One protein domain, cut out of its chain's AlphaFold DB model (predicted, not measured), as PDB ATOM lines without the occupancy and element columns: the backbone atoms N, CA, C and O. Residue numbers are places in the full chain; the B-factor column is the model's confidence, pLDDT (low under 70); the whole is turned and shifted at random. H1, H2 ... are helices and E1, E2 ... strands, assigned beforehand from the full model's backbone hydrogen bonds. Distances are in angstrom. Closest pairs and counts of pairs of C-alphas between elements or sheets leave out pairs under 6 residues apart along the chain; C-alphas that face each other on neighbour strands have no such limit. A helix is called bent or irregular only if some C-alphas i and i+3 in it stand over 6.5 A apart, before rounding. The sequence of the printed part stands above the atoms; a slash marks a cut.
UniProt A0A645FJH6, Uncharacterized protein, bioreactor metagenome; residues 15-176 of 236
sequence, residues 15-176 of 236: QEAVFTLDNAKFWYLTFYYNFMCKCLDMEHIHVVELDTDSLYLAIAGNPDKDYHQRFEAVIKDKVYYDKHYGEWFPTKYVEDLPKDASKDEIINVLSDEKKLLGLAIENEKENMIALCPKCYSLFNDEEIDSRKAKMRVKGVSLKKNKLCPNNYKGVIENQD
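What this domain is: This is residues 15 to 176 of the 236 residues of an uncharacterized protein of bioreactor metagenome (UniProt A0A645FJH6). The hairpin E1 and E2 lies near the middle, between a group of helices and a small three-stranded sheet with H4 over one face. The long H1 has H2 packed beside its later part, while H3 stands away from the other helices; residues 15 to 20 of H1 and 99 to 104 stick out. The printed part has 162 residues, in the order H1 E1 E2 H2 H3 E3 E4 E5 H4, class mixed, helices and strands; both sheets are antiparallel, ordered E1 E2 and E3 E4 E5. It is only just loose, close to compact, with a radius of gyration of the C-alphas of 18.3 A and spans of 50 by 47 by 35 A.

Where its parts are: H1, residues 15 to 39, runs 35.1 A from C-alpha 15 at (378.925, 253.143, 181.737). E1 is residues 45 to 50, E2 55 to 59, H2 78 to 88, H3 103 to 113, E3 127 to 132 at 16.0 A, E4 135 to 139 and E5 150 to 152. H4, residues 165 to 174, ends at C-alpha 174 at (340.621, 257.783, 207.505).

How they stand to each other: H1 touches H2 with residues 31 to 39 alone, at a shallow tilt of 22 degrees, opposite ways; the closest C-alphas, of Cys 39 and Tyr 81, are 5.4 A apart. H2 is irregular, C-alphas 83 and 86 being 7.3 A apart. H3 is apart from H1, H2 and H4. In the hairpin E1 and E2, N 46 and O 58 are 2.8 A apart, within hydrogen-bond range. E2 and E3 are near each other, with 5 pairs of C-alphas within 10 A. E3, E4 and E5 form a meander, each strand the antiparallel neighbour of the one before, with N 129 and O 137 at 2.9 A and N 138 and O 150 at 2.8 A. H4 is on this sheet, two layers with helix on one face, at a height of 9.4 A; its closest C-alpha pair with E4, of Ser 137 and Pro 165, is 5.8 A. Each O i to N i+4 pair of H3 is within hydrogen-bond range, against 19 of 21 in H1, 4 of 7 in H2 and 5 of 6 in H4.

The domain as a whole: The two C-alphas farthest apart, of Ser 102 and Gln 175, are 55.5 A apart. The printed part has no cut. The links E2 to H2, H2 to H3, H3 to E3 and E5 to H4 are long. Mean pLDDT of the printed part is 91.6, and no printed residue is under 70.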
ATOM      1  N   GLN A  15     378.344 251.808 181.691       80.88
ATOM      2  CA  GLN A  15     378.925 253.143 181.737       80.88
ATOM      3  C   GLN A  15     378.022 254.206 181.092       80.88
ATOM      4  O   GLN A  15     377.879 255.286 181.655       80.88
ATOM      5  N   GLU A  16     377.380 253.910 179.958       84.38
ATOM      6  CA  GLU A  16     376.471 254.850 179.286       84.38
ATOM      7  C   GLU A  16     375.204 255.092 180.115       84.38
ATOM      8  O   GLU A  16     374.746 256.229 180.243       84.38
ATOM      9  N   ALA A  17     374.662 254.039 180.738       84.12
ATOM     10  CA  ALA A  17     373.493 254.152 181.607       84.12
ATOM     11  C   ALA A  17     373.797 254.976 182.868       84.12
ATOM     12  O   ALA A  17     373.013 255.852 183.234       84.12
ATOM     13  N   VAL A  18     374.951 254.736 183.504       85.75
ATOM     14  CA  VAL A  18     375.410 255.516 184.666       85.75
ATOM     15  C   VAL A  18     375.599 256.980 184.279       85.75
ATOM     16  O   VAL A  18     375.037 257.858 184.930       85.75
ATOM     17  N   PHE A  19     376.303 257.244 183.175       87.94
ATOM     18  CA  PHE A  19     376.534 258.601 182.690       87.94
ATOM     19  C   PHE A  19     375.221 259.338 182.400       87.94
ATOM     20  O   PHE A  19     375.066 260.494 182.783       87.94
ATOM     21  N   THR A  20     374.245 258.680 181.773       86.88
ATOM     22  CA  THR A  20     372.941 259.289 181.468       86.88
ATOM     23  C   THR A  20     372.189 259.684 182.743       86.88
ATOM     24  O   THR A  20     371.679 260.800 182.842       86.88
ATOM     25  N   LEU A  21     372.152 258.798 183.745       86.00
ATOM     26  CA  LEU A  21     371.463 259.062 185.013       86.00
ATOM     27  C   LEU A  21     372.158 260.147 185.844       86.00
ATOM     28  O   LEU A  21     371.481 260.972 186.460       86.00
ATOM     29  N   ASP A  22     373.490 260.171 185.854       89.12
ATOM     30  CA  ASP A  22     374.247 261.190 186.579       89.12
ATOM     31  C   ASP A  22     374.130 262.563 185.915       89.12
ATOM     32  O   ASP A  22     373.951 263.557 186.618       89.12
ATOM     33  N   ASN A  23     374.117 262.634 184.579       90.00
ATOM     34  CA  ASN A  23     373.862 263.892 183.872       90.00
ATOM     35  C   ASN A  23     372.456 264.434 184.130       90.00
ATOM     36  O   ASN A  23     372.305 265.640 184.314       90.00
ATOM     37  N   ALA A  24     371.437 263.571 184.195       88.62
ATOM     38  CA  ALA A  24     370.089 264.006 184.547       88.62
ATOM     39  C   ALA A  24     370.076 264.670 185.936       88.62
ATOM     40  O   ALA A  24     369.616 265.801 186.080       88.62
ATOM     41  N   LYS A  25     370.675 264.023 186.948       89.75
ATOM     42  CA  LYS A  25     370.801 264.598 188.302       89.75
ATOM     43  C   LYS A  25     371.618 265.887 188.313       89.75
ATOM     44  O   LYS A  25     371.243 266.838 188.991       89.75
ATOM     45  N   PHE A  26     372.725 265.927 187.577       92.31
ATOM     46  CA  PHE A  26     373.555 267.121 187.461       92.31
ATOM     47  C   PHE A  26     372.752 268.298 186.903       92.31
ATOM     48  O   PHE A  26     372.832 269.402 187.443       92.31
ATOM     49  N   TRP A  27     371.926 268.062 185.882       92.31
ATOM     50  CA  TRP A  27     371.070 269.095 185.307       92.31
ATOM     51  C   TRP A  27     370.034 269.615 186.310       92.31
ATOM     52  O   TRP A  27     369.896 270.827 186.477       92.31
ATOM     53  N   TYR A  28     369.398 268.717 187.069       90.19
ATOM     54  CA  TYR A  28     368.510 269.085 188.179       90.19
ATOM     55  C   TYR A  28     369.184 269.981 189.213       90.19
ATOM     56  O   TYR A  28     368.652 271.027 189.584       90.19
ATOM     57  N   LEU A  29     370.366 269.578 189.681       92.38
ATOM     58  CA  LEU A  29     371.119 270.345 190.670       92.38
ATOM     59  C   LEU A  29     371.575 271.689 190.103       92.38
ATOM     60  O   LEU A  29     371.590 272.680 190.826       92.38
ATOM     61  N   THR A  30     371.902 271.742 188.812       94.88
ATOM     62  CA  THR A  30     372.245 272.987 188.120       94.88
ATOM     63  C   THR A  30     371.056 273.942 188.142       94.88
ATOM     64  O   THR A  30     371.223 275.084 188.557       94.88
ATOM     65  N   PHE A  31     369.851 273.483 187.797       94.69
ATOM     66  CA  PHE A  31     368.642 274.303 187.907       94.69
ATOM     67  C   PHE A  31     368.396 274.768 189.349       94.69
ATOM     68  O   PHE A  31     368.220 275.958 189.612       94.69
ATOM     69  N   TYR A  32     368.455 273.845 190.307       94.44
ATOM     70  CA  TYR A  32     368.198 274.149 191.710       94.44
ATOM     71  C   TYR A  32     369.179 275.184 192.280       94.44
ATOM     72  O   TYR A  32     368.765 276.184 192.864       94.44
ATOM     73  N   TYR A  33     370.487 274.983 192.101       95.44
ATOM     74  CA  TYR A  33     371.502 275.851 192.699       95.44
ATOM     75  C   TYR A  33     371.779 277.118 191.892       95.44
ATOM     76  O   TYR A  33     371.997 278.170 192.494       95.44
ATOM     77  N   ASN A  34     371.782 277.040 190.558       95.69
ATOM     78  CA  ASN A  34     372.146 278.177 189.712       95.69
ATOM     79  C   ASN A  34     370.944 279.041 189.331       95.69
ATOM     80  O   ASN A  34     371.145 280.211 189.040       95.69
ATOM     81  N   PHE A  35     369.717 278.519 189.373       95.88
ATOM     82  CA  PHE A  35     368.514 279.317 189.144       95.88
ATOM     83  C   PHE A  35     367.735 279.521 190.445       95.88
ATOM     84  O   PHE A  35     367.775 280.614 191.009       95.88
ATOM     85  N   MET A  36     367.104 278.468 190.981       96.19
ATOM     86  CA  MET A  36     366.151 278.607 192.093       96.19
ATOM     87  C   MET A  36     366.783 279.263 193.327       96.19
ATOM     88  O   MET A  36     366.329 280.308 193.783       96.19
ATOM     89  N   CYS A  37     367.903 278.732 193.820       95.94
ATOM     90  CA  CYS A  37     368.578 279.278 194.997       95.94
ATOM     91  C   CYS A  37     369.129 280.696 194.784       95.94
ATOM     92  O   CYS A  37     369.385 281.396 195.766       95.94
ATOM     93  N   LYS A  38     369.346 281.136 193.539       96.88
ATOM     94  CA  LYS A  38     369.891 282.466 193.235       96.88
ATOM     95  C   LYS A  38     368.811 283.535 193.201       96.88
ATOM     96  O   LYS A  38     369.013 284.581 193.811       96.88
ATOM     97  N   CYS A  39     367.676 283.272 192.560       97.00
ATOM     98  CA  CYS A  39     366.650 284.290 192.328       97.00
ATOM     99  C   CYS A  39     365.314 284.059 193.030       97.00
ATOM    100  O   CYS A  39     364.513 284.993 193.067       97.00
ATOM    101  N   LEU A  40     365.089 282.888 193.631       97.06
ATOM    102  CA  LEU A  40     363.862 282.572 194.361       97.06
ATOM    103  C   LEU A  40     364.097 282.516 195.874       97.06
ATOM    104  O   LEU A  40     365.193 282.200 196.359       97.06
ATOM    105  N   ASP A  41     363.050 282.836 196.619       96.12
ATOM    106  CA  ASP A  41     362.965 282.633 198.053       96.12
ATOM    107  C   ASP A  41     362.615 281.170 198.358       96.12
ATOM    108  O   ASP A  41     361.482 280.721 198.195       96.12
ATOM    109  N   MET A  42     363.628 280.418 198.788       94.75
ATOM    110  CA  MET A  42     363.508 278.988 199.063       94.75
ATOM    111  C   MET A  42     362.765 278.693 200.373       94.75
ATOM    112  O   MET A  42     362.355 277.555 200.566       94.75
ATOM    113  N   GLU A  43     362.569 279.679 201.257       94.88
ATOM    114  CA  GLU A  43     361.776 279.497 202.484       94.88
ATOM    115  C   GLU A  43     360.272 279.402 202.179       94.88
ATOM    116  O   GLU A  43     359.511 278.803 202.937       94.88
ATOM    117  N   HIS A  44     359.859 279.929 201.025       94.75
ATOM    118  CA  HIS A  44     358.477 279.967 200.549       94.75
ATOM    119  C   HIS A  44     358.185 278.918 199.462       94.75
ATOM    120  O   HIS A  44     357.128 278.951 198.826       94.75
ATOM    121  N   ILE A  45     359.107 277.975 199.238       95.19
ATOM    122  CA  ILE A  45     358.964 276.889 198.266       95.19
ATOM    123  C   ILE A  45     359.176 275.551 198.971       95.19
ATOM    124  O   ILE A  45     360.205 275.319 199.599       95.19
ATOM    125  N   HIS A  46     358.232 274.632 198.798       92.69
ATOM    126  CA  HIS A  46     358.332 273.269 199.301       92.69
ATOM    127  C   HIS A  46     358.311 272.259 198.151       92.69
ATOM    128  O   HIS A  46     357.472 272.334 197.252       92.69
ATOM    129  N   VAL A  47     359.231 271.295 198.171       90.75
ATOM    130  CA  VAL A  47     359.251 270.196 197.196       90.75
ATOM    131  C   VAL A  47     358.258 269.132 197.646       90.75
ATOM    132  O   VAL A  47     358.437 268.539 198.703       90.75
ATOM    133  N   VAL A  48     357.225 268.881 196.840       91.38
ATOM    134  CA  VAL A  48     356.167 267.914 197.180       91.38
ATOM    135  C   VAL A  48     356.491 266.527 196.638       91.38
ATOM    136  O   VAL A  48     356.350 265.531 197.340       91.38
ATOM    137  N   GLU A  49     356.917 266.450 195.378       89.75
ATOM    138  CA  GLU A  49     357.241 265.196 194.697       89.75
ATOM    139  C   GLU A  49     358.342 265.449 193.662       89.75
ATOM    140  O   GLU A  49     358.361 266.480 192.982       89.75
ATOM    141  N   LEU A  50     359.242 264.480 193.517       88.12
ATOM    142  CA  LEU A  50     360.312 264.496 192.528       88.12
ATOM    143  C   LEU A  50     360.391 263.127 191.841       88.12
ATOM    144  O   LEU A  50     360.405 262.089 192.503       88.12
ATOM    145  N   ASP A  51     360.445 263.126 190.510       84.25
ATOM    146  CA  ASP A  51     360.711 261.936 189.690       84.25
ATOM    147  C   ASP A  51     361.917 262.206 188.769       84.25
ATOM    148  O   ASP A  51     362.546 263.257 188.854       84.25
ATOM    149  N   THR A  52     362.276 261.256 187.903       83.38
ATOM    150  CA  THR A  52     363.484 261.332 187.055       83.38
ATOM    151  C   THR A  52     363.610 262.632 186.258       83.38
ATOM    152  O   THR A  52     364.716 263.129 186.087       83.38
ATOM    153  N   ASP A  53     362.500 263.139 185.730       87.50
ATOM    154  CA  ASP A  53     362.416 264.248 184.780       87.50
ATOM    155  C   ASP A  53     361.258 265.217 185.104       87.50
ATOM    156  O   ASP A  53     360.924 266.067 184.284       87.50
ATOM    157  N   SER A  54     360.712 265.161 186.326       89.94
ATOM    158  CA  SER A  54     359.723 266.133 186.802       89.94
ATOM    159  C   SER A  54     359.936 266.553 188.257       89.94
ATOM    160  O   SER A  54     360.365 265.767 189.104       89.94
ATOM    161  N   LEU A  55     359.582 267.807 188.541       92.38
ATOM    162  CA  LEU A  55     359.648 268.439 189.854       92.38
ATOM    163  C   LEU A  55     358.299 269.094 190.161       92.38
ATOM    164  O   LEU A  55     357.826 269.923 189.386       92.38
ATOM    165  N   TYR A  56     357.701 268.735 191.294       94.00
ATOM    166  CA  TYR A  56     356.451 269.315 191.774       94.00
ATOM    167  C   TYR A  56     356.725 270.186 192.996       94.00
ATOM    168  O   TYR A  56     357.235 269.711 194.014       94.00
ATOM    169  N   LEU A  57     356.383 271.467 192.880       94.56
ATOM    170  CA  LEU A  57     356.632 272.484 193.895       94.56
ATOM    171  C   LEU A  57     355.307 273.018 194.433       94.56
ATOM    172  O   LEU A  57     354.413 273.347 193.658       94.56
ATOM    173  N   ALA A  58     355.218 273.151 195.752       94.75
ATOM    174  CA  ALA A  58     354.242 274.005 196.405       94.75
ATOM    175  C   ALA A  58     354.904 275.360 196.662       94.75
ATOM    176  O   ALA A  58     355.980 275.427 197.259       94.75
ATOM    177  N   ILE A  59     354.282 276.430 196.178       95.00
ATOM    178  CA  ILE A  59     354.812 277.791 196.260       95.00
ATOM    179  C   ILE A  59     353.845 278.607 197.112       95.00
ATOM    180  O   ILE A  59     352.644 278.619 196.839       95.00
ATOM    181  N   ALA A  60     354.358 279.295 198.130       93.50
ATOM    182  CA  ALA A  60     353.569 280.230 198.922       93.50
ATOM    183  C   ALA A  60     353.309 281.504 198.101       93.50
ATOM    184  O   ALA A  60     354.080 282.463 198.124       93.50
ATOM    185  N   GLY A  61     352.241 281.461 197.307       90.00
ATOM    186  CA  GLY A  61     351.783 282.572 196.482       90.00
ATOM    187  C   GLY A  61     351.093 283.680 197.279       90.00
ATOM    188  O   GLY A  61     350.852 283.574 198.481       90.00
ATOM    189  N   ASN A  62     350.720 284.747 196.579       91.19
ATOM    190  CA  ASN A  62     349.809 285.754 197.102       91.19
ATOM    191  C   ASN A  62     348.365 285.200 197.091       91.19
ATOM    192  O   ASN A  62     347.905 284.822 196.011       91.19
ATOM    193  N   PRO A  63     347.642 285.179 198.231       89.69
ATOM    194  CA  PRO A  63     346.266 284.677 198.310       89.69
ATOM    195  C   PRO A  63     345.247 285.498 197.505       89.69
ATOM    196  O   PRO A  63     344.183 284.985 197.176       89.69
ATOM    197  N   ASP A  64     345.559 286.752 197.167       91.75
ATOM    198  CA  ASP A  64     344.691 287.619 196.359       91.75
ATOM    199  C   ASP A  64     344.825 287.355 194.848       91.75
ATOM    200  O   ASP A  64     344.091 287.929 194.040       91.75
ATOM    201  N   LYS A  65     345.798 286.528 194.446       90.88
ATOM    202  CA  LYS A  65     346.072 286.177 193.052       90.88
ATOM    203  C   LYS A  65     345.726 284.720 192.782       90.88
ATOM    204  O   LYS A  65     345.839 283.858 193.646       90.88
ATOM    205  N   ASP A  66     345.396 284.454 191.526       90.69
ATOM    206  CA  ASP A  66     345.215 283.099 191.023       90.69
ATOM    207  C   ASP A  66     346.530 282.284 191.040       90.69
ATOM    208  O   ASP A  66     347.638 282.838 191.050       90.69
ATOM    209  N   TYR A  67     346.415 280.952 191.035       89.25
ATOM    210  CA  TYR A  67     347.554 280.030 191.074       89.25
ATOM    211  C   TYR A  67     348.474 280.133 189.843       89.25
ATOM    212  O   TYR A  67     349.641 279.747 189.928       89.25
ATOM    213  N   HIS A  68     348.021 280.731 188.735       90.75
ATOM    214  CA  HIS A  68     348.858 281.040 187.570       90.75
ATOM    215  C   HIS A  68     349.978 282.068 187.844       90.75
ATOM    216  O   HIS A  68     350.810 282.317 186.972       90.75
ATOM    217  N   GLN A  69     350.062 282.639 189.054       89.69
ATOM    218  CA  GLN A  69     351.154 283.533 189.464       89.69
ATOM    219  C   GLN A  69     352.548 282.876 189.498       89.69
ATOM    220  O   GLN A  69     353.554 283.587 189.504       89.69
ATOM    221  N   ARG A  70     352.648 281.537 189.511       91.00
ATOM    222  CA  ARG A  70     353.931 280.803 189.455       91.00
ATOM    223  C   ARG A  70     354.928 281.302 190.511       91.00
ATOM    224  O   ARG A  70     354.626 281.341 191.700       91.00
ATOM    225  N   PHE A  71     356.127 281.688 190.073       93.75
ATOM    226  CA  PHE A  71     357.196 282.189 190.924       93.75
ATOM    227  C   PHE A  71     357.054 283.669 191.288       93.75
ATOM    228  O   PHE A  71     357.816 284.122 192.130       93.75
ATOM    229  N   GLU A  72     356.113 284.430 190.711       93.31
ATOM    230  CA  GLU A  72     356.043 285.893 190.885       93.31
ATOM    231  C   GLU A  72     356.093 286.345 192.349       93.31
ATOM    232  O   GLU A  72     356.742 287.341 192.663       93.31
ATOM    233  N   ALA A  73     355.418 285.613 193.237       92.25
ATOM    234  CA  ALA A  73     355.334 285.935 194.659       92.25
ATOM    235  C   ALA A  73     356.627 285.658 195.444       92.25
ATOM    236  O   ALA A  73     356.810 286.211 196.523       92.25
ATOM    237  N   VAL A  74     357.521 284.824 194.909       95.69
ATOM    238  CA  VAL A  74     358.721 284.323 195.601       95.69
ATOM    239  C   VAL A  74     360.022 284.741 194.913       95.69
ATOM    240  O   VAL A  74     361.089 284.227 195.239       95.69
ATOM    241  N   ILE A  75     359.982 285.669 193.952       96.56
ATOM    242  CA  ILE A  75     361.199 286.211 193.328       96.56
ATOM    243  C   ILE A  75     361.879 287.182 194.303       96.56
ATOM    244  O   ILE A  75     361.347 288.250 194.601       96.56
ATOM    245  N   LYS A  76     363.099 286.846 194.739       96.56
ATOM    246  CA  LYS A  76     363.941 287.720 195.578       96.56
ATOM    247  C   LYS A  76     364.891 288.601 194.767       96.56
ATOM    248  O   LYS A  76     365.134 289.745 195.134       96.56
ATOM    249  N   ASP A  77     365.426 288.078 193.662       97.19
ATOM    250  CA  ASP A  77     366.329 288.807 192.764       97.19
ATOM    251  C   ASP A  77     365.732 288.811 191.361       97.19
ATOM    252  O   ASP A  77     365.943 287.902 190.553       97.19
ATOM    253  N   LYS A  78     364.955 289.860 191.095       96.81
ATOM    254  CA  LYS A  78     364.264 290.035 189.822       96.81
ATOM    255  C   LYS A  78     365.227 290.275 188.661       96.81
ATOM    256  O   LYS A  78     364.982 289.786 187.567       96.81
ATOM    257  N   VAL A  79     366.344 290.968 188.895       97.69
ATOM    258  CA  VAL A  79     367.331 291.246 187.841       97.69
ATOM    259  C   VAL A  79     367.989 289.948 187.382       97.69
ATOM    260  O   VAL A  79     368.132 289.722 186.180       97.69
ATOM    261  N   TYR A  80     368.359 289.076 188.325       97.50
ATOM    262  CA  TYR A  80     368.886 287.755 187.995       97.50
ATOM    263  C   TYR A  80     367.822 286.873 187.335       97.50
ATOM    264  O   TYR A  80     368.109 286.238 186.321       97.50
ATOM    265  N   TYR A  81     366.601 286.857 187.882       97.06
ATOM    266  CA  TYR A  81     365.487 286.086 187.334       97.06
ATOM    267  C   TYR A  81     365.225 286.450 185.871       97.06
ATOM    268  O   TYR A  81     365.334 285.586 185.009       97.06
ATOM    269  N   ASP A  82     364.972 287.727 185.576       96.06
ATOM    270  CA  ASP A  82     364.611 288.196 184.235       96.06
ATOM    271  C   ASP A  82     365.735 287.927 183.218       96.06
ATOM    272  O   ASP A  82     365.472 287.586 182.065       96.06
ATOM    273  N   LYS A  83     367.001 288.021 183.651       96.75
ATOM    274  CA  LYS A  83     368.167 287.736 182.805       96.75
ATOM    275  C   LYS A  83     368.290 286.254 182.441       96.75
ATOM    276  O   LYS A  83     368.638 285.945 181.304       96.75
ATOM    277  N   HIS A  84     368.052 285.356 183.396       95.56
ATOM    278  CA  HIS A  84     368.305 283.920 183.243       95.56
ATOM    279  C   HIS A  84     367.039 283.099 182.952       95.56
ATOM    280  O   HIS A  84     367.141 281.921 182.623       95.56
ATOM    281  N   TYR A  85     365.842 283.688 183.027       94.31
ATOM    282  CA  TYR A  85     364.578 282.976 182.818       94.31
ATOM    283  C   TYR A  85     364.535 282.256 181.467       94.31
ATOM    284  O   TYR A  85     364.239 281.065 181.416       94.31
ATOM    285  N   GLY A  86     364.917 282.946 180.387       93.19
ATOM    286  CA  GLY A  86     364.940 282.386 179.033       93.19
ATOM    287  C   GLY A  86     365.990 281.291 178.805       93.19
ATOM    288  O   GLY A  86     365.936 280.609 177.787       93.19
ATOM    289  N   GLU A  87     366.934 281.077 179.725       93.38
ATOM    290  CA  GLU A  87     367.860 279.937 179.654       93.38
ATOM    291  C   GLU A  87     367.154 278.639 180.069       93.38
ATOM    292  O   GLU A  87     367.387 277.585 179.478       93.38
ATOM    293  N   TRP A  88     366.243 278.731 181.041       93.12
ATOM    294  CA  TRP A  88     365.565 277.584 181.644       93.12
ATOM    295  C   TRP A  88     364.166 277.365 181.082       93.12
ATOM    296  O   TRP A  88     363.820 276.240 180.745       93.12
ATOM    297  N   PHE A  89     363.377 278.425 180.941       93.38
ATOM    298  CA  PHE A  89     361.971 278.366 180.551       93.38
ATOM    299  C   PHE A  89     361.744 278.950 179.152       93.38
ATOM    300  O   PHE A  89     362.571 279.734 178.672       93.38
ATOM    301  N   PRO A  90     360.640 278.590 178.479       91.31
ATOM    302  CA  PRO A  90     360.232 279.230 177.238       91.31
ATOM    303  C   PRO A  90     359.919 280.705 177.486       91.31
ATOM    304  O   PRO A  90     359.249 281.063 178.458       91.31
ATOM    305  N   THR A  91     360.394 281.568 176.593       87.75
ATOM    306  CA  THR A  91     360.095 283.009 176.632       87.75
ATOM    307  C   THR A  91     358.735 283.342 176.026       87.75
ATOM    308  O   THR A  91     358.145 284.369 176.356       87.75
ATOM    309  N   LYS A  92     358.238 282.468 175.147       88.00
ATOM    310  CA  LYS A  92     356.919 282.527 174.516       88.00
ATOM    311  C   LYS A  92     356.349 281.119 174.408       88.00
ATOM    312  O   LYS A  92     357.113 280.164 174.269       88.00
ATOM    313  N   TYR A  93     355.027 281.023 174.388       88.31
ATOM    314  CA  TYR A  93     354.315 279.785 174.100       88.31
ATOM    315  C   TYR A  93     353.582 279.901 172.769       88.31
ATOM    316  O   TYR A  93     353.159 280.984 172.359       88.31
ATOM    317  N   VAL A  94     353.427 278.774 172.072       87.44
ATOM    318  CA  VAL A  94     352.708 278.746 170.785       87.44
ATOM    319  C   VAL A  94     351.245 279.157 170.946       87.44
ATOM    320  O   VAL A  94     350.666 279.738 170.034       87.44
ATOM    321  N   GLU A  95     350.648 278.865 172.099       86.00
ATOM    322  CA  GLU A  95     349.259 279.214 172.410       86.00
ATOM    323  C   GLU A  95     349.006 280.725 172.502       86.00
ATOM    324  O   GLU A  95     347.896 281.167 172.210       86.00
ATOM    325  N   ASP A  96     350.042 281.507 172.815       88.00
ATOM    326  CA  ASP A  96     349.977 282.970 172.892       88.00
ATOM    327  C   ASP A  96     350.152 283.644 171.521       88.00
ATOM    328  O   ASP A  96     350.005 284.865 171.394       88.00
ATOM    329  N   LEU A  97     350.501 282.878 170.480       89.00
ATOM    330  CA  LEU A  97     350.715 283.435 169.152       89.00
ATOM    331  C   LEU A  97     349.392 283.826 168.471       89.00
ATOM    332  O   LEU A  97     348.367 283.153 168.628       89.00
ATOM    333  N   PRO A  98     349.408 284.880 167.633       91.31
ATOM    334  CA  PRO A  98     348.286 285.205 166.762       91.31
ATOM    335  C   PRO A  98     347.904 284.013 165.874       91.31
ATOM    336  O   PRO A  98     348.762 283.264 165.406       91.31
ATOM    337  N   LYS A  99     346.611 283.849 165.573       87.44
ATOM    338  CA  LYS A  99     346.133 282.749 164.707       87.44
ATOM    339  C   LYS A  99     346.677 282.820 163.276       87.44
ATOM    340  O   LYS A  99     346.672 281.815 162.574       87.44
ATOM    341  N   ASP A 100     347.093 284.004 162.848       91.81
ATOM    342  CA  ASP A 100     347.706 284.311 161.560       91.81
ATOM    343  C   ASP A 100     349.244 284.334 161.614       91.81
ATOM    344  O   ASP A 100     349.877 284.717 160.628       91.81
ATOM    345  N   ALA A 101     349.852 283.895 162.725       89.75
ATOM    346  CA  ALA A 101     351.299 283.782 162.849       89.75
ATOM    347  C   ALA A 101     351.888 282.948 161.706       89.75
ATOM    348  O   ALA A 101     351.368 281.897 161.310       89.75
ATOM    349  N   SER A 102     353.006 283.431 161.167       93.69
ATOM    350  CA  SER A 102     353.692 282.737 160.083       93.69
ATOM    351  C   SER A 102     354.196 281.369 160.550       93.69
ATOM    352  O   SER A 102     354.537 281.166 161.716       93.69
ATOM    353  N   LYS A 103     354.299 280.418 159.617       93.31
ATOM    354  CA  LYS A 103     354.836 279.085 159.920       93.31
ATOM    355  C   LYS A 103     356.243 279.157 160.530       93.31
ATOM    356  O   LYS A 103     356.548 278.375 161.426       93.31
ATOM    357  N   ASP A 104     357.065 280.097 160.070       93.06
ATOM    358  CA  ASP A 104     358.434 280.277 160.560       93.06
ATOM    359  C   ASP A 104     358.457 280.809 162.000       93.06
ATOM    360  O   ASP A 104     359.247 280.345 162.819       93.06
ATOM    361  N   GLU A 105     357.540 281.714 162.353       91.69
ATOM    362  CA  GLU A 105     357.385 282.197 163.729       91.69
ATOM    363  C   GLU A 105     356.944 281.079 164.680       91.69
ATOM    364  O   GLU A 105     357.538 280.907 165.745       91.69
ATOM    365  N   ILE A 106     355.974 280.260 164.262       93.19
ATOM    366  CA  ILE A 106     355.518 279.098 165.039       93.19
ATOM    367  C   ILE A 106     356.671 278.112 165.267       93.19
ATOM    368  O   ILE A 106     356.841 277.617 166.379       93.19
ATOM    369  N   ILE A 107     357.480 277.831 164.238       93.12
ATOM    370  CA  ILE A 107     358.642 276.935 164.355       93.12
ATOM    371  C   ILE A 107     359.671 277.495 165.343       93.12
ATOM    372  O   ILE A 107     360.195 276.738 166.159       93.12
ATOM    373  N   ASN A 108     359.933 278.801 165.307       91.06
ATOM    374  CA  ASN A 108     360.878 279.434 166.223       91.06
ATOM    375  C   ASN A 108     360.403 279.352 167.681       91.06
ATOM    376  O   ASN A 108     361.187 278.973 168.549       91.06
ATOM    377  N   VAL A 109     359.123 279.636 167.952       92.19
ATOM    378  CA  VAL A 109     358.563 279.526 169.311       92.19
ATOM    379  C   VAL A 109     358.534 278.074 169.779       92.19
ATOM    380  O   VAL A 109     358.978 277.791 170.885       92.19
ATOM    381  N   LEU A 110     358.133 277.130 168.920       91.88
ATOM    382  CA  LEU A 110     358.214 275.696 169.224       91.88
ATOM    383  C   LEU A 110     359.639 275.246 169.557       91.88
ATOM    384  O   LEU A 110     359.814 274.373 170.404       91.88
ATOM    385  N   SER A 111     360.646 275.803 168.881       90.94
ATOM    386  CA  SER A 111     362.043 275.470 169.148       90.94
ATOM    387  C   SER A 111     362.521 275.980 170.507       90.94
ATOM    388  O   SER A 111     363.378 275.324 171.094       90.94
ATOM    389  N   ASP A 112     362.007 277.110 171.005       90.94
ATOM    390  CA  ASP A 112     362.308 277.600 172.362       90.94
ATOM    391  C   ASP A 112     361.499 276.826 173.413       90.94
ATOM    392  O   ASP A 112     362.050 276.371 174.413       90.94
ATOM    393  N   GLU A 113     360.213 276.580 173.143       90.88
ATOM    394  CA  GLU A 113     359.320 275.816 174.021       90.88
ATOM    395  C   GLU A 113     359.810 274.379 174.243       90.88
ATOM    396  O   GLU A 113     359.741 273.849 175.350       90.88
ATOM    397  N   LYS A 114     360.357 273.752 173.194       90.38
ATOM    398  CA  LYS A 114     360.892 272.381 173.218       90.38
ATOM    399  C   LYS A 114     362.414 272.341 173.141       90.38
ATOM    400  O   LYS A 114     362.977 271.360 172.642       90.38
ATOM    401  N   LYS A 115     363.090 273.401 173.594       91.00
ATOM    402  CA  LYS A 115     364.553 273.451 173.566       91.00
ATOM    403  C   LYS A 115     365.154 272.306 174.369       91.00
ATOM    404  O   LYS A 115     364.640 271.894 175.411       91.00
ATOM    405  N   LEU A 116     366.276 271.795 173.876       90.62
ATOM    406  CA  LEU A 116     367.012 270.737 174.552       90.62
ATOM    407  C   LEU A 116     367.446 271.224 175.941       90.62
ATOM    408  O   LEU A 116     368.019 272.303 176.055       90.62
ATOM    409  N   LEU A 117     367.175 270.415 176.970       89.44
ATOM    410  CA  LEU A 117     367.447 270.721 178.381       89.44
ATOM    411  C   LEU A 117     366.668 271.923 178.962       89.44
ATOM    412  O   LEU A 117     366.888 272.288 180.117       89.44
ATOM    413  N   GLY A 118     365.724 272.496 178.212       92.50
ATOM    414  CA  GLY A 118     364.753 273.444 178.752       92.50
ATOM    415  C   GLY A 118     363.753 272.760 179.683       92.50
ATOM    416  O   GLY A 118     363.480 271.565 179.571       92.50
ATOM    417  N   LEU A 119     363.201 273.537 180.605       92.81
ATOM    418  CA  LEU A 119     362.126 273.128 181.494       92.81
ATOM    419  C   LEU A 119     360.786 273.547 180.902       92.81
ATOM    420  O   LEU A 119     360.619 274.682 180.462       92.81
ATOM    421  N   ALA A 120     359.818 272.638 180.943       90.81
ATOM    422  CA  ALA A 120     358.453 272.890 180.508       90.81
ATOM    423  C   ALA A 120     357.501 272.828 181.704       90.81
ATOM    424  O   ALA A 120     357.578 271.920 182.535       90.81
ATOM    425  N   ILE A 121     356.580 273.785 181.777       90.12
ATOM    426  CA  ILE A 121     355.517 273.788 182.782       90.12
ATOM    427  C   ILE A 121     354.389 272.894 182.263       90.12
ATOM    428  O   ILE A 121     353.657 273.264 181.354       90.12
ATOM    429  N   GLU A 122     354.260 271.685 182.813       89.50
ATOM    430  CA  GLU A 122     353.242 270.729 182.347       89.50
ATOM    431  C   GLU A 122     351.855 270.931 182.969       89.50
ATOM    432  O   GLU A 122     350.836 270.498 182.417       89.50
ATOM    433  N   ASN A 123     351.809 271.404 184.213       90.31
ATOM    434  CA  ASN A 123     350.568 271.492 184.967       90.31
ATOM    435  C   ASN A 123     350.704 272.443 186.146       90.31
ATOM    436  O   ASN A 123     351.721 272.429 186.834       90.31
ATOM    437  N   GLU A 124     349.634 273.184 186.402       92.56
ATOM    438  CA  GLU A 124     349.510 274.125 187.506       92.56
ATOM    439  C   GLU A 124     348.116 273.940 188.093       92.56
ATOM    440  O   GLU A 124     347.130 273.905 187.347       92.56
ATOM    441  N   LYS A 125     348.051 273.726 189.405       93.88
ATOM    442  CA  LYS A 125     346.824 273.463 190.159       93.88
ATOM    443  C   LYS A 125     346.970 274.023 191.564       93.88
ATOM    444  O   LYS A 125     348.086 274.139 192.064       93.88
ATOM    445  N   GLU A 126     345.839 274.307 192.195       92.56
ATOM    446  CA  GLU A 126     345.782 274.848 193.557       92.56
ATOM    447  C   GLU A 126     346.223 273.818 194.601       92.56
ATOM    448  O   GLU A 126     346.939 274.150 195.543       92.56
ATOM    449  N   ASN A 127     345.820 272.556 194.419       93.31
ATOM    450  CA  ASN A 127     346.026 271.507 195.407       93.31
ATOM    451  C   ASN A 127     346.811 270.323 194.840       93.31
ATOM    452  O   ASN A 127     346.612 269.877 193.703       93.31
ATOM    453  N   MET A 128     347.654 269.743 195.694       94.44
ATOM    454  CA  MET A 128     348.348 268.491 195.429       94.44
ATOM    455  C   MET A 128     348.348 267.599 196.670       94.44
ATOM    456  O   MET A 128     348.645 268.048 197.771       94.44
ATOM    457  N   ILE A 129     348.050 266.314 196.482       94.00
ATOM    458  CA  ILE A 129     348.194 265.282 197.513       94.00
ATOM    459  C   ILE A 129     349.155 264.224 196.985       94.00
ATOM    460  O   ILE A 129     348.863 263.576 195.979       94.00
ATOM    461  N   ALA A 130     350.278 264.028 197.671       92.19
ATOM    462  CA  ALA A 130     351.251 262.982 197.376       92.19
ATOM    463  C   ALA A 130     351.332 262.009 198.559       92.19
ATOM    464  O   ALA A 130     351.614 262.414 199.681       92.19
ATOM    465  N   LEU A 131     351.038 260.728 198.315       89.38
ATOM    466  CA  LEU A 131     351.053 259.692 199.360       89.38
ATOM    467  C   LEU A 131     352.393 258.960 199.417       89.38
ATOM    468  O   LEU A 131     352.873 258.590 200.483       89.38
ATOM    469  N   CYS A 132     352.970 258.680 198.250       85.81
ATOM    470  CA  CYS A 132     354.272 258.044 198.114       85.81
ATOM    471  C   CYS A 132     354.830 258.272 196.701       85.81
ATOM    472  O   CYS A 132     354.073 258.686 195.817       85.81
ATOM    473  N   PRO A 133     356.110 257.935 196.443       85.12
ATOM    474  CA  PRO A 133     356.711 258.146 195.133       85.12
ATOM    475  C   PRO A 133     355.908 257.503 193.990       85.12
ATOM    476  O   PRO A 133     355.646 256.290 193.986       85.12
ATOM    477  N   LYS A 134     355.581 258.308 192.975       87.06
ATOM    478  CA  LYS A 134     354.723 257.996 191.815       87.06
ATOM    479  C   LYS A 134     353.239 257.754 192.151       87.06
ATOM    480  O   LYS A 134     352.519 257.172 191.330       87.06
ATOM    481  N   CYS A 135     352.778 258.181 193.326       90.88
ATOM    482  CA  CYS A 135     351.389 258.088 193.781       90.88
ATOM    483  C   CYS A 135     350.899 259.441 194.314       90.88
ATOM    484  O   CYS A 135     350.992 259.723 195.512       90.88
ATOM    485  N   TYR A 136     350.347 260.261 193.424       93.44
ATOM    486  CA  TYR A 136     349.916 261.620 193.737       93.44
ATOM    487  C   TYR A 136     348.739 262.080 192.876       93.44
ATOM    488  O   TYR A 136     348.431 261.494 191.834       93.44
ATOM    489  N   SER A 137     348.094 263.162 193.301       95.25
ATOM    490  CA  SER A 137     347.007 263.819 192.585       95.25
ATOM    491  C   SER A 137     347.159 265.335 192.639       95.25
ATOM    492  O   SER A 137     347.328 265.874 193.727       95.25
ATOM    493  N   LEU A 138     347.047 266.005 191.490       95.06
ATOM    494  CA  LEU A 138     346.934 267.460 191.357       95.06
ATOM    495  C   LEU A 138     345.527 267.817 190.869       95.06
ATOM    496  O   LEU A 138     345.031 267.198 189.916       95.06
ATOM    497  N   PHE A 139     344.886 268.783 191.521       95.50
ATOM    498  CA  PHE A 139     343.489 269.137 191.276       95.50
ATOM    499  C   PHE A 139     343.164 270.555 191.761       95.50
ATOM    500  O   PHE A 139     343.795 271.055 192.688       95.50
ATOM    501  N   ASN A 140     342.156 271.171 191.149       94.38
ATOM    502  CA  ASN A 140     341.461 272.322 191.737       94.38
ATOM    503  C   ASN A 140     340.279 271.814 192.569       94.38
ATOM    504  O   ASN A 140     339.850 270.671 192.378       94.38
ATOM    505  N   ASP A 141     339.724 272.634 193.457       91.69
ATOM    506  CA  ASP A 141     338.656 272.197 194.373       91.69
ATOM    507  C   ASP A 141     337.449 271.567 193.652       91.69
ATOM    508  O   ASP A 141     336.916 270.543 194.081       91.69
ATOM    509  N   GLU A 142     337.082 272.091 192.480       92.56
ATOM    510  CA  GLU A 142     336.002 271.557 191.635       92.56
ATOM    511  C   GLU A 142     336.274 270.135 191.098       92.56
ATOM    512  O   GLU A 142     335.360 269.401 190.712       92.56
ATOM    513  N   GLU A 143     337.542 269.728 191.047       93.06
ATOM    514  CA  GLU A 143     337.989 268.453 190.494       93.06
ATOM    515  C   GLU A 143     338.179 267.366 191.563       93.06
ATOM    516  O   GLU A 143     338.538 266.242 191.204       93.06
ATOM    517  N   ILE A 144     337.912 267.643 192.845       93.00
ATOM    518  CA  ILE A 144     338.220 266.726 193.959       93.00
ATOM    519  C   ILE A 144     337.563 265.341 193.819       93.00
ATOM    520  O   ILE A 144     338.190 264.317 194.089       93.00
ATOM    521  N   ASP A 145     336.332 265.287 193.309       92.00
ATOM    522  CA  ASP A 145     335.609 264.042 193.009       92.00
ATOM    523  C   ASP A 145     335.656 263.668 191.515       92.00
ATOM    524  O   ASP A 145     335.064 262.682 191.062       92.00
ATOM    525  N   SER A 146     336.389 264.443 190.715       90.94
ATOM    526  CA  SER A 146     336.489 264.266 189.275       90.94
ATOM    527  C   SER A 146     337.610 263.309 188.894       90.94
ATOM    528  O   SER A 146     338.751 263.386 189.341       90.94
ATOM    529  N   ARG A 147     337.312 262.444 187.923       85.56
ATOM    530  CA  ARG A 147     338.313 261.580 187.277       85.56
ATOM    531  C   ARG A 147     339.171 262.318 186.243       85.56
ATOM    532  O   ARG A 147     340.033 261.692 185.632       85.56
ATOM    533  N   LYS A 148     338.892 263.603 185.997       86.69
ATOM    534  CA  LYS A 148     339.651 264.445 185.058       86.69
ATOM    535  C   LYS A 148     340.915 265.042 185.685       86.69
ATOM    536  O   LYS A 148     341.801 265.434 184.935       86.69
ATOM    537  N   ALA A 149     341.007 265.061 187.017       91.94
ATOM    538  CA  ALA A 149     342.187 265.521 187.741       91.94
ATOM    539  C   ALA A 149     343.459 264.751 187.334       91.94
ATOM    540  O   ALA A 149     343.406 263.562 186.983       91.94
ATOM    541  N   LYS A 150     344.626 265.409 187.415       91.19
ATOM    542  CA  LYS A 150     345.920 264.782 187.100       91.19
ATOM    543  C   LYS A 150     346.288 263.838 188.240       91.19
ATOM    544  O   LYS A 150     346.813 264.253 189.262       91.19
ATOM    545  N   MET A 151     346.044 262.548 188.037       92.81
ATOM    546  CA  MET A 151     346.402 261.497 188.991       92.81
ATOM    547  C   MET A 151     347.539 260.617 188.472       92.81
ATOM    548  O   MET A 151     347.658 260.326 187.272       92.81
ATOM    549  N   ARG A 152     348.346 260.130 189.409       92.12
ATOM    550  CA  ARG A 152     349.347 259.084 189.225       92.12
ATOM    551  C   ARG A 152     349.190 258.067 190.338       92.12
ATOM    552  O   ARG A 152     349.115 258.425 191.501       92.12
ATOM    553  N   VAL A 153     349.141 256.796 189.961       91.44
ATOM    554  CA  VAL A 153     349.083 255.676 190.898       91.44
ATOM    555  C   VAL A 153     349.995 254.574 190.392       91.44
ATOM    556  O   VAL A 153     350.031 254.265 189.195       91.44
ATOM    557  N   LYS A 154     350.739 253.954 191.303       86.38
ATOM    558  CA  LYS A 154     351.688 252.908 190.953       86.38
ATOM    559  C   LYS A 154     351.025 251.541 190.960       86.38
ATOM    560  O   LYS A 154     350.400 251.118 191.924       86.38
ATOM    561  N   GLY A 155     351.226 250.796 189.875       85.75
ATOM    562  CA  GLY A 155     350.897 249.375 189.831       85.75
ATOM    563  C   GLY A 155     349.414 249.048 189.664       85.75
ATOM    564  O   GLY A 155     349.099 247.856 189.678       85.75
ATOM    565  N   VAL A 156     348.532 250.033 189.447       89.31
ATOM    566  CA  VAL A 156     347.127 249.821 189.062       89.31
ATOM    567  C   VAL A 156     346.703 250.714 187.894       89.31
ATOM    568  O   VAL A 156     347.262 251.781 187.669       89.31
ATOM    569  N   SER A 157     345.720 250.264 187.111       87.25
ATOM    570  CA  SER A 157     345.228 251.029 185.956       87.25
ATOM    571  C   SER A 157     344.153 252.041 186.359       87.25
ATOM    572  O   SER A 157     343.054 251.639 186.744       87.25
ATOM    573  N   LEU A 158     344.423 253.340 186.175       87.88
ATOM    574  CA  LEU A 158     343.444 254.415 186.415       87.88
ATOM    575  C   LEU A 158     342.202 254.302 185.523       87.88
ATOM    576  O   LEU A 158     341.096 254.534 185.975       87.88
ATOM    577  N   LYS A 159     342.338 253.880 184.260       85.44
ATOM    578  CA  LYS A 159     341.180 253.780 183.347       85.44
ATOM    579  C   LYS A 159     340.150 252.740 183.801       85.44
ATOM    580  O   LYS A 159     338.963 252.887 183.527       85.44
ATOM    581  N   LYS A 160     340.610 251.667 184.454       85.44
ATOM    582  CA  LYS A 160     339.760 250.552 184.906       85.44
ATOM    583  C   LYS A 160     339.209 250.757 186.318       85.44
ATOM    584  O   LYS A 160     338.243 250.089 186.674       85.44
ATOM    585  N   ASN A 161     339.809 251.648 187.107       89.25
ATOM    586  CA  ASN A 161     339.455 251.880 188.504       89.25
ATOM    587  C   ASN A 161     338.915 253.301 188.679       89.25
ATOM    588  O   ASN A 161     339.438 254.247 188.109       89.25
ATOM    589  N   LYS A 162     337.844 253.469 189.452       89.44
ATOM    590  CA  LYS A 162     337.193 254.775 189.632       89.44
ATOM    591  C   LYS A 162     337.847 255.554 190.777       89.44
ATOM    592  O   LYS A 162     337.190 255.806 191.775       89.44
ATOM    593  N   LEU A 163     339.134 255.866 190.633       92.12
ATOM    594  CA  LEU A 163     339.851 256.708 191.593       92.12
ATOM    595  C   LEU A 163     339.636 258.192 191.270       92.12
ATOM    596  O   LEU A 163     339.573 258.552 190.093       92.12
ATOM    597  N   CYS A 164     339.541 259.019 192.304       94.00
ATOM    598  CA  CYS A 164     339.507 260.482 192.268       94.00
ATOM    599  C   CYS A 164     340.441 261.060 193.354       94.00
ATOM    600  O   CYS A 164     340.855 260.314 194.251       94.00
ATOM    601  N   PRO A 165     340.778 262.363 193.308       95.25
ATOM    602  CA  PRO A 165     341.587 263.011 194.345       95.25
ATOM    603  C   PRO A 165     341.066 262.800 195.772       95.25
ATOM    604  O   PRO A 165     341.853 262.564 196.688       95.25
ATOM    605  N   ASN A 166     339.744 262.775 195.958       95.12
ATOM    606  CA  ASN A 166     339.119 262.520 197.253       95.12
ATOM    607  C   ASN A 166     339.511 261.153 197.848       95.12
ATOM    608  O   ASN A 166     339.631 261.009 199.061       95.12
ATOM    609  N   ASN A 167     339.805 260.144 197.014       94.25
ATOM    610  CA  ASN A 167     340.340 258.876 197.514       94.25
ATOM    611  C   ASN A 167     341.737 259.035 198.131       94.25
ATOM    612  O   ASN A 167     342.035 258.337 199.091       94.25
ATOM    613  N   TYR A 168     342.586 259.929 197.611       94.56
ATOM    614  CA  TYR A 168     343.908 260.202 198.192       94.56
ATOM    615  C   TYR A 168     343.770 260.932 199.525       94.56
ATOM    616  O   TYR A 168     344.414 260.552 200.498       94.56
ATOM    617  N   LYS A 169     342.884 261.932 199.583       93.88
ATOM    618  CA  LYS A 169     342.555 262.650 200.818       93.88
ATOM    619  C   LYS A 169     342.025 261.696 201.893       93.88
ATOM    620  O   LYS A 169     342.540 261.667 203.007       93.88
ATOM    621  N   GLY A 170     341.078 260.836 201.521       93.94
ATOM    622  CA  GLY A 170     340.479 259.858 202.422       93.94
ATOM    623  C   GLY A 170     341.465 258.830 202.987       93.94
ATOM    624  O   GLY A 170     341.242 258.359 204.096       93.94
ATOM    625  N   VAL A 171     342.557 258.507 202.284       93.25
ATOM    626  CA  VAL A 171     343.620 257.628 202.819       93.25
ATOM    627  C   VAL A 171     344.328 258.281 204.005       93.25
ATOM    628  O   VAL A 171     344.627 257.607 204.985       93.25
ATOM    629  N   ILE A 172     344.574 259.592 203.935       91.12
ATOM    630  CA  ILE A 172     345.231 260.353 205.007       91.12
ATOM    631  C   ILE A 172     344.268 260.539 206.181       91.12
ATOM    632  O   ILE A 172     344.631 260.279 207.325       91.12
ATOM    633  N   GLU A 173     343.036 260.967 205.896       93.31
ATOM    634  CA  GLU A 173     342.048 261.309 206.927       93.31
ATOM    635  C   GLU A 173     341.501 260.079 207.657       93.31
ATOM    636  O   GLU A 173     341.360 260.101 208.877       93.31
ATOM    637  N   ASN A 174     341.216 258.994 206.929       92.06
ATOM    638  CA  ASN A 174     340.621 257.783 207.505       92.06
ATOM    639  C   ASN A 174     341.656 256.716 207.873       92.06
ATOM    640  O   ASN A 174     341.291 255.717 208.487       92.06
ATOM    641  N   GLN A 175     342.925 256.910 207.497       90.06
ATOM    642  CA  GLN A 175     344.013 255.953 207.728       90.06
ATOM    643  C   GLN A 175     343.727 254.554 207.153       90.06
ATOM    644  O   GLN A 175     344.113 253.541 207.738       90.06
ATOM    645  N   ASP A 176     343.045 254.499 206.004       88.19
ATOM    646  CA  ASP A 176     342.612 253.255 205.361       88.19
ATOM    647  C   ASP A 176     343.157 253.116 203.934       88.19
ATOM    648  O   ASP A 176     343.432 254.091 203.229       88.19
TER     649      ASP A 176